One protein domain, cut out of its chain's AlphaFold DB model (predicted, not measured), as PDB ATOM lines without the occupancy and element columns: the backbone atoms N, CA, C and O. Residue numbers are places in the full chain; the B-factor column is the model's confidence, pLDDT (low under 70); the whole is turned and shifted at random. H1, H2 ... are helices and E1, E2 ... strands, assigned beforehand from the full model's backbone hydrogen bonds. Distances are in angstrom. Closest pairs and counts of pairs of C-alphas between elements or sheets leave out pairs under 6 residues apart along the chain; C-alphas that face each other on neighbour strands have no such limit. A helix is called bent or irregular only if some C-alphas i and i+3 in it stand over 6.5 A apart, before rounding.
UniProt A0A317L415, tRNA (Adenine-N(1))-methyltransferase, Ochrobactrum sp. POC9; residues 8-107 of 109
ATOM      1  N   ASP A   8      -6.888 -19.397 -31.193       85.25
ATOM      2  CA  ASP A   8      -6.247 -20.590 -31.750       85.25
ATOM      3  C   ASP A   8      -5.197 -20.267 -32.823       85.25
ATOM      4  O   ASP A   8      -4.048 -20.699 -32.695       85.25
ATOM      5  N   ASP A   9      -5.545 -19.452 -33.824       88.88
ATOM      6  CA  ASP A   9      -4.609 -19.006 -34.870       88.88
ATOM      7  C   ASP A   9      -3.409 -18.263 -34.253       88.88
ATOM      8  O   ASP A   9      -2.260 -18.470 -34.656       88.88
ATOM      9  N   LEU A  10      -3.650 -17.424 -33.235       91.44
ATOM     10  CA  LEU A  10      -2.577 -16.715 -32.536       91.44
ATOM     11  C   LEU A  10      -1.658 -17.676 -31.767       91.44
ATOM     12  O   LEU A  10      -0.439 -17.512 -31.808       91.44
ATOM     13  N   ARG A  11      -2.212 -18.678 -31.074       94.56
ATOM     14  CA  ARG A  11      -1.413 -19.676 -30.343       94.56
ATOM     15  C   ARG A  11      -0.542 -20.511 -31.279       94.56
ATOM     16  O   ARG A  11       0.620 -20.750 -30.953       94.56
ATOM     17  N   ILE A  12      -1.070 -20.899 -32.443       93.38
ATOM     18  CA  ILE A  12      -0.299 -21.587 -33.492       93.38
ATOM     19  C   ILE A  12       0.828 -20.682 -33.987       93.38
ATOM     20  O   ILE A  12       1.988 -21.089 -34.000       93.38
ATOM     21  N   TRP A  13       0.515 -19.427 -34.320       94.69
ATOM     22  CA  TRP A  13       1.519 -18.488 -34.811       94.69
ATOM     23  C   TRP A  13       2.660 -18.291 -33.807       94.69
ATOM     24  O   TRP A  13       3.827 -18.348 -34.189       94.69
ATOM     25  N   LEU A  14       2.342 -18.116 -32.520       94.94
ATOM     26  CA  LEU A  14       3.343 -17.974 -31.458       94.94
ATOM     27  C   LEU A  14       4.269 -19.194 -31.390       94.94
ATOM     28  O   LEU A  14       5.487 -19.025 -31.351       94.94
ATOM     29  N   GLN A  15       3.699 -20.401 -31.435       95.12
ATOM     30  CA  GLN A  15       4.463 -21.648 -31.433       95.12
ATOM     31  C   GLN A  15       5.442 -21.697 -32.612       95.12
ATOM     32  O   GLN A  15       6.628 -21.976 -32.429       95.12
ATOM     33  N   ASP A  16       4.947 -21.400 -33.812       96.06
ATOM     34  CA  ASP A  16       5.709 -21.525 -35.055       96.06
ATOM     35  C   ASP A  16       6.814 -20.461 -35.184       96.06
ATOM     36  O   ASP A  16       7.781 -20.652 -35.919       96.06
ATOM     37  N   HIS A  17       6.705 -19.356 -34.437       96.62
ATOM     38  CA  HIS A  17       7.646 -18.232 -34.475       96.62
ATOM     39  C   HIS A  17       8.581 -18.174 -33.258       96.62
ATOM     40  O   HIS A  17       9.264 -17.171 -33.056       96.62
ATOM     41  N   GLY A  18       8.659 -19.247 -32.464       95.94
ATOM     42  CA  GLY A  18       9.604 -19.332 -31.347       95.94
ATOM     43  C   GLY A  18       9.223 -18.449 -30.162       95.94
ATOM     44  O   GLY A  18      10.103 -17.904 -29.488       95.94
ATOM     45  N   PHE A  19       7.923 -18.320 -29.906       97.31
ATOM     46  CA  PHE A  19       7.388 -17.780 -28.664       97.31
ATOM     47  C   PHE A  19       6.728 -18.880 -27.836       97.31
ATOM     48  O   PHE A  19       6.101 -19.799 -28.363       97.31
ATOM     49  N   GLN A  20       6.817 -18.738 -26.518       96.94
ATOM     50  CA  GLN A  20       6.115 -19.578 -25.558       96.94
ATOM     51  C   GLN A  20       5.132 -18.743 -24.742       96.94
ATOM     52  O   GLN A  20       5.420 -17.601 -24.377       96.94
ATOM     53  N   ILE A  21       3.971 -19.318 -24.448       97.12
ATOM     54  CA  ILE A  21       3.003 -18.733 -23.520       97.12
ATOM     55  C   ILE A  21       3.472 -19.067 -22.104       97.12
ATOM     56  O   ILE A  21       3.693 -20.236 -21.791       97.12
ATOM     57  N   VAL A  22       3.622 -18.047 -21.263       97.19
ATOM     58  CA  VAL A  22       4.088 -18.193 -19.871       97.19
ATOM     59  C   VAL A  22       2.981 -17.952 -18.847       97.19
ATOM     60  O   VAL A  22       3.082 -18.415 -17.715       97.19
ATOM     61  N   ALA A  23       1.914 -17.257 -19.244       95.88
ATOM     62  CA  ALA A  23       0.695 -17.110 -18.461       95.88
ATOM     63  C   ALA A  23      -0.488 -16.765 -19.370       95.88
ATOM     64  O   ALA A  23      -0.319 -16.135 -20.420       95.88
ATOM     65  N   GLU A  24      -1.690 -17.123 -18.930       96.06
ATOM     66  CA  GLU A  24      -2.935 -16.660 -19.536       96.06
ATOM     67  C   GLU A  24      -3.886 -16.146 -18.456       96.06
ATOM     68  O   GLU A  24      -3.806 -16.529 -17.291       96.06
ATOM     69  N   SER A  25      -4.796 -15.260 -18.840       94.00
ATOM     70  CA  SER A  25      -5.920 -14.846 -18.001       94.00
ATOM     71  C   SER A  25      -7.144 -14.614 -18.869       94.00
ATOM     72  O   SER A  25      -7.022 -14.279 -20.047       94.00
ATOM     73  N   ILE A  26      -8.329 -14.782 -18.292       94.44
ATOM     74  CA  ILE A  26      -9.593 -14.537 -18.980       94.44
ATOM     75  C   ILE A  26     -10.489 -13.655 -18.118       94.44
ATOM     76  O   ILE A  26     -10.596 -13.858 -16.909       94.44
ATOM     77  N   LEU A  27     -11.132 -12.673 -18.744       93.81
ATOM     78  CA  LEU A  27     -12.085 -11.781 -18.091       93.81
ATOM     79  C   LEU A  27     -13.353 -11.614 -18.926       93.81
ATOM     80  O   LEU A  27     -13.345 -11.798 -20.144       93.81
ATOM     81  N   GLU A  28     -14.435 -11.240 -18.252       93.19
ATOM     82  CA  GLU A  28     -15.678 -10.820 -18.884       93.19
ATOM     83  C   GLU A  28     -15.875  -9.317 -18.677       93.19
ATOM     84  O   GLU A  28     -15.803  -8.819 -17.555       93.19
ATOM     85  N   GLU A  29     -16.158  -8.596 -19.758       90.69
ATOM     86  CA  GLU A  29     -16.504  -7.178 -19.719       90.69
ATOM     87  C   GLU A  29     -17.649  -6.904 -20.703       90.69
ATOM     88  O   GLU A  29     -17.585  -7.267 -21.879       90.69
ATOM     89  N   ALA A  30     -18.729  -6.286 -20.211       89.88
ATOM     90  CA  ALA A  30     -19.938  -5.982 -20.985       89.88
ATOM     91  C   ALA A  30     -20.513  -7.189 -21.769       89.88
ATOM     92  O   ALA A  30     -20.955  -7.053 -22.914       89.88
ATOM     93  N   GLY A  31     -20.493  -8.387 -21.167       86.25
ATOM     94  CA  GLY A  31     -21.013  -9.624 -21.768       86.25
ATOM     95  C   GLY A  31     -20.125 -10.241 -22.858       86.25
ATOM     96  O   GLY A  31     -20.570 -11.145 -23.582       86.25
ATOM     97  N   LYS A  32     -18.893  -9.736 -23.006       88.94
ATOM     98  CA  LYS A  32     -17.853 -10.243 -23.909       88.94
ATOM     99  C   LYS A  32     -16.709 -10.843 -23.101       88.94
ATOM    100  O   LYS A  32     -16.362 -10.322 -22.048       88.94
ATOM    101  N   PHE A  33     -16.109 -11.904 -23.630       90.94
ATOM    102  CA  PHE A  33     -14.977 -12.587 -23.011       90.94
ATOM    103  C   PHE A  33     -13.680 -12.191 -23.706       90.94
ATOM    104  O   PHE A  33     -13.621 -12.217 -24.935       90.94
ATOM    105  N   TYR A  34     -12.650 -11.876 -22.928       91.00
ATOM    106  CA  TYR A  34     -11.331 -11.504 -23.428       91.00
ATOM    107  C   TYR A  34     -10.268 -12.409 -22.822       91.00
ATOM    108  O   TYR A  34     -10.211 -12.569 -21.603       91.00
ATOM    109  N   GLU A  35      -9.410 -12.961 -23.674       92.06
ATOM    110  CA  GLU A  35      -8.232 -13.719 -23.259       92.06
ATOM    111  C   GLU A  35      -6.982 -12.837 -23.341       92.06
ATOM    112  O   GLU A  35      -6.771 -12.088 -24.299       92.06
ATOM    113  N   ILE A  36      -6.144 -12.921 -22.314       93.56
ATOM    114  CA  ILE A  36      -4.859 -12.236 -22.213       93.56
ATOM    115  C   ILE A  36      -3.778 -13.305 -22.233       93.56
ATOM    116  O   ILE A  36      -3.745 -14.153 -21.349       93.56
ATOM    117  N   LEU A  37      -2.883 -13.239 -23.217       94.62
ATOM    118  CA  LEU A  37      -1.719 -14.122 -23.310       94.62
ATOM    119  C   LEU A  37      -0.452 -13.334 -22.966       94.62
ATOM    120  O   LEU A  37      -0.170 -12.306 -23.600       94.62
ATOM    121  N   VAL A  38       0.319 -13.832 -22.001       95.94
ATOM    122  CA  VAL A  38       1.679 -13.372 -21.701       95.94
ATOM    123  C   VAL A  38       2.650 -14.315 -22.398       95.94
ATOM    124  O   VAL A  38       2.568 -15.532 -22.228       95.94
ATOM    125  N   VAL A  39       3.541 -13.752 -23.213       96.56
ATOM    126  CA  VAL A  39       4.462 -14.518 -24.057       96.56
ATOM    127  C   VAL A  39       5.891 -14.040 -23.885       96.56
ATOM    128  O   VAL A  39       6.141 -12.850 -23.702       96.56
ATOM    129  N   GLU A  40       6.815 -14.979 -24.009       96.69
ATOM    130  CA  GLU A  40       8.254 -14.740 -24.005       96.69
ATOM    131  C   GLU A  40       8.902 -15.494 -25.169       96.69
ATOM    132  O   GLU A  40       8.293 -16.383 -25.770       96.69
ATOM    133  N   ALA A  41      10.142 -15.144 -25.508       97.31
ATOM    134  CA  ALA A  41      10.908 -15.915 -26.479       97.31
ATOM    135  C   ALA A  41      11.152 -17.338 -25.946       97.31
ATOM    136  O   ALA A  41      11.552 -17.531 -24.796       97.31
ATOM    137  N   GLY A  42      10.913 -18.346 -26.780       96.56
ATOM    138  CA  GLY A  42      11.119 -19.744 -26.420       96.56
ATOM    139  C   GLY A  42      10.293 -20.710 -27.254       96.56
ATOM    140  O   GLY A  42       9.407 -20.323 -28.004       96.56
ATOM    141  N   GLN A  43      10.595 -21.997 -27.130       95.25
ATOM    142  CA  GLN A  43       9.857 -23.038 -27.838       95.25
ATOM    143  C   GLN A  43       8.743 -23.583 -26.950       95.25
ATOM    144  O   GLN A  43       8.966 -23.891 -25.782       95.25
ATOM    145  N   MET A  44       7.559 -23.761 -27.526       96.19
ATOM    146  CA  MET A  44       6.467 -24.510 -26.915       96.19
ATOM    147  C   MET A  44       5.957 -25.566 -27.890       96.19
ATOM    148  O   MET A  44       6.233 -25.510 -29.086       96.19
ATOM    149  N   LYS A  45       5.219 -26.546 -27.375       95.31
ATOM    150  CA  LYS A  45       4.486 -27.506 -28.194       95.31
ATOM    151  C   LYS A  45       3.098 -27.671 -27.602       95.31
ATOM    152  O   LYS A  45       2.955 -28.230 -26.520       95.31
ATOM    153  N   LEU A  46       2.105 -27.146 -28.301       94.00
ATOM    154  CA  LEU A  46       0.716 -27.136 -27.879       94.00
ATOM    155  C   LEU A  46      -0.009 -28.346 -28.466       94.00
ATOM    156  O   LEU A  46       0.148 -28.679 -29.643       94.00
ATOM    157  N   SER A  47      -0.815 -29.015 -27.644       94.12
ATOM    158  CA  SER A  47      -1.804 -29.964 -28.152       94.12
ATOM    159  C   SER A  47      -2.943 -29.220 -28.860       94.12
ATOM    160  O   SER A  47      -3.123 -28.017 -28.676       94.12
ATOM    161  N   ALA A  48      -3.771 -29.931 -29.629       90.25
ATOM    162  CA  ALA A  48      -4.970 -29.330 -30.225       90.25
ATOM    163  C   ALA A  48      -5.918 -28.737 -29.160       90.25
ATOM    164  O   ALA A  48      -6.570 -27.723 -29.408       90.25
ATOM    165  N   SER A  49      -5.949 -29.340 -27.964       90.88
ATOM    166  CA  SER A  49      -6.686 -28.813 -26.814       90.88
ATOM    167  C   SER A  49      -6.067 -27.507 -26.312       90.88
ATOM    168  O   SER A  49      -6.769 -26.509 -26.193       90.88
ATOM    169  N   ASP A  50      -4.745 -27.460 -26.119       93.56
ATOM    170  CA  ASP A  50      -4.059 -26.247 -25.652       93.56
ATOM    171  C   ASP A  50      -4.192 -25.087 -26.648       93.56
ATOM    172  O   ASP A  50      -4.360 -23.938 -26.248       93.56
ATOM    173  N   VAL A  51      -4.153 -25.374 -27.953       93.62
ATOM    174  CA  VAL A  51      -4.389 -24.370 -29.001       93.62
ATOM    175  C   VAL A  51      -5.797 -23.782 -28.881       93.62
ATOM    176  O   VAL A  51      -5.976 -22.565 -28.937       93.62
ATOM    177  N   ARG A  52      -6.805 -24.636 -28.689       91.69
ATOM    178  CA  ARG A  52      -8.204 -24.204 -28.664       91.69
ATOM    179  C   ARG A  52      -8.588 -23.518 -27.356       91.69
ATOM    180  O   ARG A  52      -9.306 -22.525 -27.384       91.69
ATOM    181  N   PHE A  53      -8.125 -24.052 -26.233       93.50
ATOM    182  CA  PHE A  53      -8.601 -23.698 -24.899       93.50
ATOM    183  C   PHE A  53      -7.581 -22.939 -24.057       93.50
ATOM    184  O   PHE A  53      -7.945 -22.424 -23.009       93.50
ATOM    185  N   GLY A  54      -6.327 -22.857 -24.494       94.00
ATOM    186  CA  GLY A  54      -5.239 -22.254 -23.733       94.00
ATOM    187  C   GLY A  54      -4.581 -23.240 -22.760       94.00
ATOM    188  O   GLY A  54      -5.286 -23.860 -21.958       94.00
ATOM    189  N   PRO A  55      -3.242 -23.407 -22.790       94.25
ATOM    190  CA  PRO A  55      -2.528 -24.349 -21.920       94.25
ATOM    191  C   PRO A  55      -2.577 -23.996 -20.426       94.25
ATOM    192  O   PRO A  55      -2.266 -24.853 -19.592       94.25
ATOM    193  N   PHE A  56      -2.927 -22.753 -20.074       95.31
ATOM    194  CA  PHE A  56      -3.120 -22.311 -18.690       95.31
ATOM    195  C   PHE A  56      -4.605 -22.174 -18.363       95.31
ATOM    196  O   PHE A  56      -5.044 -22.690 -17.337       95.31
ATOM    197  N   LEU A  57      -5.396 -21.567 -19.256       94.56
ATOM    198  CA  LEU A  57      -6.832 -21.366 -19.028       94.56
ATOM    199  C   LEU A  57      -7.591 -22.688 -18.855       94.56
ATOM    200  O   LEU A  57      -8.425 -22.810 -17.957       94.56
ATOM    201  N   SER A  58      -7.264 -23.701 -19.666       92.50
ATOM    202  CA  SER A  58      -7.870 -25.037 -19.570       92.50
ATOM    203  C   SER A  58      -7.508 -25.786 -18.285       92.50
ATOM    204  O   SER A  58      -8.236 -26.690 -17.887       92.50
ATOM    205  N   LYS A  59      -6.419 -25.404 -17.605       91.19
ATOM    206  CA  LYS A  59      -6.021 -25.964 -16.304       91.19
ATOM    207  C   LYS A  59      -6.636 -25.198 -15.141       91.19
ATOM    208  O   LYS A  59      -7.028 -25.810 -14.157       91.19
ATOM    209  N   GLU A  60      -6.716 -23.875 -15.257       91.31
ATOM    210  CA  GLU A  60      -7.328 -23.016 -14.240       91.31
ATOM    211  C   GLU A  60      -8.844 -23.238 -14.155       91.31
ATOM    212  O   GLU A  60      -9.396 -23.269 -13.059       91.31
ATOM    213  N   VAL A  61      -9.510 -23.410 -15.307       90.75
ATOM    214  CA  VAL A  61     -10.962 -23.642 -15.423       90.75
ATOM    215  C   VAL A  61     -11.765 -22.632 -14.587       90.75
ATOM    216  O   VAL A  61     -12.656 -22.978 -13.811       90.75
ATOM    217  N   SER A  62     -11.431 -21.347 -14.723       92.38
ATOM    218  CA  SER A  62     -12.082 -20.281 -13.959       92.38
ATOM    219  C   SER A  62     -13.588 -20.179 -14.272       92.38
ATOM    220  O   SER A  62     -14.038 -20.588 -15.348       92.38
ATOM    221  N   PRO A  63     -14.410 -19.573 -13.392       93.69
ATOM    222  CA  PRO A  63     -15.833 -19.381 -13.674       93.69
ATOM    223  C   PRO A  63     -16.103 -18.622 -14.981       93.69
ATOM    224  O   PRO A  63     -17.091 -18.893 -15.659       93.69
ATOM    225  N   VAL A  64     -15.228 -17.683 -15.352       94.62
ATOM    226  CA  VAL A  64     -15.329 -16.927 -16.611       94.62
ATOM    227  C   VAL A  64     -15.004 -17.821 -17.811       94.62
ATOM    228  O   VAL A  64     -15.698 -17.768 -18.825       94.62
ATOM    229  N   PHE A  65     -13.996 -18.690 -17.684       94.56
ATOM    230  CA  PHE A  65     -13.665 -19.695 -18.693       94.56
ATOM    231  C   PHE A  65     -14.844 -20.632 -18.966       94.56
ATOM    232  O   PHE A  65     -15.245 -20.810 -20.117       94.56
ATOM    233  N   VAL A  66     -15.440 -21.181 -17.905       92.44
ATOM    234  CA  VAL A  66     -16.601 -22.071 -18.017       92.44
ATOM    235  C   VAL A  66     -17.765 -21.359 -18.707       92.44
ATOM    236  O   VAL A  66     -18.343 -21.913 -19.638       92.44
ATOM    237  N   GLN A  67     -18.059 -20.114 -18.327       93.19
ATOM    238  CA  GLN A  67     -19.121 -19.319 -18.952       93.19
ATOM    239  C   GLN A  67     -18.871 -19.051 -20.442       93.19
ATOM    240  O   GLN A  67     -19.790 -19.225 -21.247       93.19
ATOM    241  N   LYS A  68     -17.641 -18.678 -20.837       93.12
ATOM    242  CA  LYS A  68     -17.272 -18.490 -22.253       93.12
ATOM    243  C   LYS A  68     -17.601 -19.739 -23.063       93.12
ATOM    244  O   LYS A  68     -18.273 -19.655 -24.092       93.12
ATOM    245  N   TRP A  69     -17.129 -20.890 -22.594       93.75
ATOM    246  CA  TRP A  69     -17.227 -22.136 -23.340       93.75
ATOM    247  C   TRP A  69     -18.617 -22.766 -23.293       93.75
ATOM    248  O   TRP A  69     -19.043 -23.325 -24.299       93.75
ATOM    249  N   GLN A  70     -19.376 -22.599 -22.209       92.50
ATOM    250  CA  GLN A  70     -20.799 -22.952 -22.180       92.50
ATOM    251  C   GLN A  70     -21.589 -22.153 -23.222       92.50
ATOM    252  O   GLN A  70     -22.288 -22.745 -24.040       92.50
ATOM    253  N   LYS A  71     -21.395 -20.829 -23.277       92.50
ATOM    254  CA  LYS A  71     -22.053 -19.970 -24.273       92.50
ATOM    255  C   LYS A  71     -21.671 -20.349 -25.705       92.50
ATOM    256  O   LYS A  71     -22.484 -20.237 -26.618       92.50
ATOM    257  N   GLU A  72     -20.430 -20.775 -25.923       92.75
ATOM    258  CA  GLU A  72     -19.986 -21.252 -27.232       92.75
ATOM    259  C   GLU A  72     -20.597 -22.615 -27.589       92.75
ATOM    260  O   GLU A  72     -21.050 -22.800 -28.718       92.75
ATOM    261  N   ALA A  73     -20.690 -23.541 -26.630       92.88
ATOM    262  CA  ALA A  73     -21.360 -24.824 -26.826       92.88
ATOM    263  C   ALA A  73     -22.843 -24.640 -27.180       92.88
ATOM    264  O   ALA A  73     -23.307 -25.241 -28.142       92.88
ATOM    265  N   GLU A  74     -23.559 -23.752 -26.486       94.50
ATOM    266  CA  GLU A  74     -24.966 -23.438 -26.773       94.50
ATOM    267  C   GLU A  74     -25.165 -22.897 -28.197       94.50
ATOM    268  O   GLU A  74     -26.091 -23.302 -28.901       94.50
ATOM    269  N   LYS A  75     -24.275 -22.011 -28.670       93.31
ATOM    270  CA  LYS A  75     -24.318 -21.522 -30.058       93.31
ATOM    271  C   LYS A  75     -24.086 -22.642 -31.068       93.31
ATOM    272  O   LYS A  75     -24.752 -22.670 -32.102       93.31
ATOM    273  N   LEU A  76     -23.137 -23.538 -30.792       94.19
ATOM    274  CA  LEU A  76     -22.848 -24.679 -31.659       94.19
ATOM    275  C   LEU A  76     -24.016 -25.670 -31.678       94.19
ATOM    276  O   LEU A  76     -24.375 -26.147 -32.749       94.19
ATOM    277  N   GLU A  77     -24.641 -25.943 -30.534       94.69
ATOM    278  CA  GLU A  77     -25.840 -26.784 -30.434       94.69
ATOM    279  C   GLU A  77     -27.017 -26.166 -31.197       94.69
ATOM    280  O   GLU A  77     -27.700 -26.857 -31.956       94.69
ATOM    281  N   PHE A  78     -27.208 -24.849 -31.082       95.81
ATOM    282  CA  PHE A  78     -28.208 -24.131 -31.865       95.81
ATOM    283  C   PHE A  78     -27.935 -24.238 -33.372       95.81
ATOM    284  O   PHE A  78     -28.841 -24.579 -34.133       95.81
ATOM    285  N   ALA A  79     -26.694 -23.997 -33.808       93.31
ATOM    286  CA  ALA A  79     -26.294 -24.121 -35.209       93.31
ATOM    287  C   ALA A  79     -26.477 -25.556 -35.732       93.31
ATOM    288  O   ALA A  79     -27.011 -25.747 -36.823       93.31
ATOM    289  N   LEU A  80     -26.125 -26.567 -34.933       94.00
ATOM    290  CA  LEU A  80     -26.345 -27.978 -35.248       94.00
ATOM    291  C   LEU A  80     -27.835 -28.289 -35.461       94.00
ATOM    292  O   LEU A  80     -28.174 -29.078 -36.343       94.00
ATOM    293  N   GLY A  81     -28.728 -27.653 -34.701       93.88
ATOM    294  CA  GLY A  81     -30.177 -27.763 -34.889       93.88
ATOM    295  C   GLY A  81     -30.691 -27.184 -36.215       93.88
ATOM    296  O   GLY A  81     -31.748 -27.600 -36.681       93.88
ATOM    297  N   GLN A  82     -29.948 -26.267 -36.846       94.06
ATOM    298  CA  GLN A  82     -30.317 -25.658 -38.132       94.06
ATOM    299  C   GLN A  82     -29.788 -26.433 -39.350       94.06
ATOM    300  O   GLN A  82     -30.290 -26.254 -40.461       94.06
ATOM    301  N   ILE A  83     -28.774 -27.286 -39.172       92.12
ATOM    302  CA  ILE A  83     -28.185 -28.063 -40.269       92.12
ATOM    303  C   ILE A  83     -29.092 -29.263 -40.592       92.12
ATOM    304  O   ILE A  83     -29.388 -30.049 -39.691       92.12
ATOM    305  N   PRO A  84     -29.491 -29.491 -41.858       93.75
ATOM    306  CA  PRO A  84     -30.293 -30.654 -42.235       93.75
ATOM    307  C   PRO A  84     -29.638 -31.982 -41.836       93.75
ATOM    308  O   PRO A  84     -28.443 -32.169 -42.048       93.75
ATOM    309  N   GLU A  85     -30.418 -32.949 -41.343       91.31
ATOM    310  CA  GLU A  85     -29.903 -34.247 -40.861       91.31
ATOM    311  C   GLU A  85     -29.094 -35.028 -41.908       91.31
ATOM    312  O   GLU A  85     -28.188 -35.779 -41.562       91.31
ATOM    313  N   LYS A  86     -29.371 -34.805 -43.196       92.94
ATOM    314  CA  LYS A  86     -28.636 -35.407 -44.317       92.94
ATOM    315  C   LYS A  86     -27.182 -34.925 -44.452       92.94
ATOM    316  O   LYS A  86     -26.382 -35.617 -45.072       92.94
ATOM    317  N   ASN A  87     -26.831 -33.764 -43.895       94.06
ATOM    318  CA  ASN A  87     -25.481 -33.199 -43.973       94.06
ATOM    319  C   ASN A  87     -24.601 -33.763 -42.844       94.06
ATOM    320  O   ASN A  87     -24.171 -33.035 -41.950       94.06
ATOM    321  N   LEU A  88     -24.361 -35.077 -42.863       92.62
ATOM    322  CA  LEU A  88     -23.689 -35.786 -41.768       92.62
ATOM    323  C   LEU A  88     -22.285 -35.246 -41.469       92.62
ATOM    324  O   LEU A  88     -21.951 -35.067 -40.304       92.62
ATOM    325  N   GLU A  89     -21.491 -34.935 -42.497       93.06
ATOM    326  CA  GLU A  89     -20.124 -34.418 -42.325       93.06
ATOM    327  C   GLU A  89     -20.108 -33.075 -41.588       93.06
ATOM    328  O   GLU A  89     -19.387 -32.898 -40.608       93.06
ATOM    329  N   GLU A  90     -20.954 -32.137 -42.016       90.62
ATOM    330  CA  GLU A  90     -21.049 -30.808 -41.411       90.62
ATOM    331  C   GLU A  90     -21.551 -30.897 -39.962       90.62
ATOM    332  O   GLU A  90     -21.006 -30.251 -39.066       90.62
ATOM    333  N   ARG A  91     -22.542 -31.761 -39.708       93.94
ATOM    334  CA  ARG A  91     -23.052 -32.032 -38.357       93.94
ATOM    335  C   ARG A  91     -21.974 -32.636 -37.461       93.94
ATOM    336  O   ARG A  91     -21.844 -32.200 -36.320       93.94
ATOM    337  N   GLN A  92     -21.187 -33.585 -37.970       93.81
ATOM    338  CA  GLN A  92     -20.130 -34.247 -37.203       93.81
ATOM    339  C   GLN A  92     -19.074 -33.246 -36.726       93.81
ATOM    340  O   GLN A  92     -18.713 -33.257 -35.554       93.81
ATOM    341  N   VAL A  93     -18.667 -32.301 -37.582       93.12
ATOM    342  CA  VAL A  93     -17.713 -31.243 -37.201       93.12
ATOM    343  C   VAL A  93     -18.219 -30.412 -36.015       93.12
ATOM    344  O   VAL A  93     -17.434 -30.020 -35.150       93.12
ATOM    345  N   LEU A  94     -19.519 -30.109 -35.962       93.06
ATOM    346  CA  LEU A  94     -20.103 -29.365 -34.842       93.06
ATOM    347  C   LEU A  94     -20.199 -30.234 -33.585       93.06
ATOM    348  O   LEU A  94     -19.866 -29.756 -32.502       93.06
ATOM    349  N   VAL A  95     -20.602 -31.499 -33.729       94.00
ATOM    350  CA  VAL A  95     -20.668 -32.469 -32.624       94.00
ATOM    351  C   VAL A  95     -19.299 -32.640 -31.966       94.00
ATOM    352  O   VAL A  95     -19.203 -32.520 -30.746       94.00
ATOM    353  N   ASP A  96     -18.239 -32.815 -32.754       93.19
ATOM    354  CA  ASP A  96     -16.875 -32.976 -32.240       93.19
ATOM    355  C   ASP A  96     -16.416 -31.730 -31.466       93.19
ATOM    356  O   ASP A  96     -15.823 -31.832 -30.392       93.19
ATOM    357  N   LYS A  97     -16.747 -30.528 -31.963       90.62
ATOM    358  CA  LYS A  97     -16.444 -29.265 -31.266       90.62
ATOM    359  C   LYS A  97     -17.203 -29.136 -29.946       90.62
ATOM    360  O   LYS A  97     -16.615 -28.689 -28.963       90.62
ATOM    361  N   ILE A  98     -18.484 -29.505 -29.919       93.12
ATOM    362  CA  ILE A  98     -19.307 -29.491 -28.700       93.12
ATOM    363  C   ILE A  98     -18.737 -30.476 -27.677       93.12
ATOM    364  O   ILE A  98     -18.612 -30.140 -26.499       93.12
ATOM    365  N   GLN A  99     -18.358 -31.671 -28.126       91.81
ATOM    366  CA  GLN A  99     -17.790 -32.702 -27.266       91.81
ATOM    367  C   GLN A  99     -16.452 -32.254 -26.666       91.81
ATOM    368  O   GLN A  99     -16.284 -32.318 -25.450       91.81
ATOM    369  N   ALA A 100     -15.563 -31.680 -27.482       89.44
ATOM    370  CA  ALA A 100     -14.300 -31.120 -27.008       89.44
ATOM    371  C   ALA A 100     -14.515 -30.067 -25.909       89.44
ATOM    372  O   ALA A 100     -13.813 -30.073 -24.904       89.44
ATOM    373  N   ILE A 101     -15.518 -29.191 -26.050       90.06
ATOM    374  CA  ILE A 101     -15.848 -28.196 -25.019       90.06
ATOM    375  C   ILE A 101     -16.316 -28.862 -23.716       90.06
ATOM    376  O   ILE A 101     -15.915 -28.444 -22.630       90.06
ATOM    377  N   LYS A 102     -17.161 -29.893 -23.809       86.25
ATOM    378  CA  LYS A 102     -17.705 -30.605 -22.640       86.25
ATOM    379  C   LYS A 102     -16.638 -31.396 -21.882       86.25
ATOM    380  O   LYS A 102     -16.782 -31.601 -20.677       86.25
ATOM    381  N   GLU A 103     -15.573 -31.818 -22.552       84.75
ATOM    382  CA  GLU A 103     -14.497 -32.614 -21.953       84.75
ATOM    383  C   GLU A 103     -13.466 -31.773 -21.193       84.75
ATOM    384  O   GLU A 103     -12.954 -32.234 -20.175       84.75
ATOM    385  N   VAL A 104     -13.211 -30.526 -21.597       79.25
ATOM    386  CA  VAL A 104     -12.187 -29.670 -20.959       79.25
ATOM    387  C   VAL A 104     -12.347 -29.530 -19.436       79.25
ATOM    388  O   VAL A 104     -11.358 -29.720 -18.731       79.25
ATOM    389  N   PRO A 105     -13.550 -29.293 -18.871       65.38
ATOM    390  CA  PRO A 105     -13.726 -29.213 -17.419       65.38
ATOM    391  C   PRO A 105     -13.478 -30.539 -16.682       65.38
ATOM    392  O   PRO A 105     -13.303 -30.537 -15.464       65.38
ATOM    393  N   HIS A 106     -13.503 -31.675 -17.388       59.88
ATOM    394  CA  HIS A 106     -13.369 -33.016 -16.809       59.88
ATOM    395  C   HIS A 106     -11.926 -33.534 -16.813       59.88
ATOM    396  O   HIS A 106     -11.613 -34.430 -16.034       59.88
ATOM    397  N   VAL A 107     -11.058 -32.977 -17.662       54.31
ATOM    398  CA  VAL A 107      -9.654 -33.402 -17.805       54.31
ATOM    399  C   VAL A 107      -8.749 -32.792 -16.724       54.31
ATOM    400  O   VAL A 107      -7.701 -33.350 -16.420       54.31
TER     401      VAL A 107
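AT A GLANCE: This is residues 8 to 107 of the 109 residues of the protein "tRNA (Adenine-N(1))-methyltransferase" of Ochrobactrum sp. POC9 (UniProt A0A317L415). A long hairpin of two strands, E1 and E2, and a long helical hairpin, H4 and H5, make the two arms of a V, joined where residues 63 to 69 of H4 pack on the strands near their turn. The short helices H1, H2 and H3 lie in the angle of the V, H2 nearest to the mean of the C-alphas, while residues 84 to 89 stick out at the far end of the helical arm. The printed part has 100 residues, with five named helices and two named strands in the order H1 E1 E2 H2 H3 H4 H5; the sheet, order E1 - E2, is antiparallel, and the class is mixed, helices and strands. The whole is elongated, 47 by 30 by 25 A, and only just compact, close to loose, with a radius of gyration of the C-alphas of 15.2 A.

HOW THE PARTS SIT: H1, residues 8 to 16, touches H2, residues 48 to 53, opposite ways at a steep tilt of 54 degrees; their closest C-alphas, those of Asp 8 and Val 51, are 5.0 A apart. E1, residues 19 to 29, bends by 67 degrees at residue 22 and forms an antiparallel hairpin with E2, residues 32 to 41, at 162 degrees between their directions. N 20 and O 40, 2.9 A, and N 29 and O 32, 2.9 A, are within hydrogen-bond range. H3, residues 57 to 60, comes closest to E1 at the C-alphas of Leu 57 and Glu 24, 6.1 A. H4, residues 63 to 82, comes closest to E1 at the C-alphas of Val 64 and Leu 27, 6.3 A. H4 touches H5, residues 88 to 107, in a helical hairpin, opposite ways at a shallow tilt of 18 degrees, closest at the C-alphas of Ala 73 and Ile 98, 5.4 A. H3 and H5 are close but not clearly touching, closest at the C-alphas of Ser 58 and Val 104, 6.5 A. H1 is apart from H3, H4 and H5. Each O i to N i+4 pair is within hydrogen-bond range in H1, H2 and H4, and 14 of 16 in H5; H3 is too short for such a pair.

IN THESE COORDINATES: H1 begins at C-alpha 8 (-6.247, -20.590, -31.750). E1 is 27.6 A long and E2 29.4 A, ending at C-alpha 41 (10.908, -15.915, -26.479). H2 has six residues and H3 four. H4 is 29.1 A long. H5, 27.9 A, ends at C-alpha 107 (-9.654, -33.402, -17.805); it is irregular, but only just, with C-alphas 102 and 105 6.7 A apart.

THE WHOLE: The two C-alphas farthest apart, those of Ala 41 and Lys 86, are 47.6 A apart. The printed part has no cut. The link from E2 to H2 is short, and the other links are tight. The mean pLDDT of the printed part is 92.1, with residues 105 to 107 under 70.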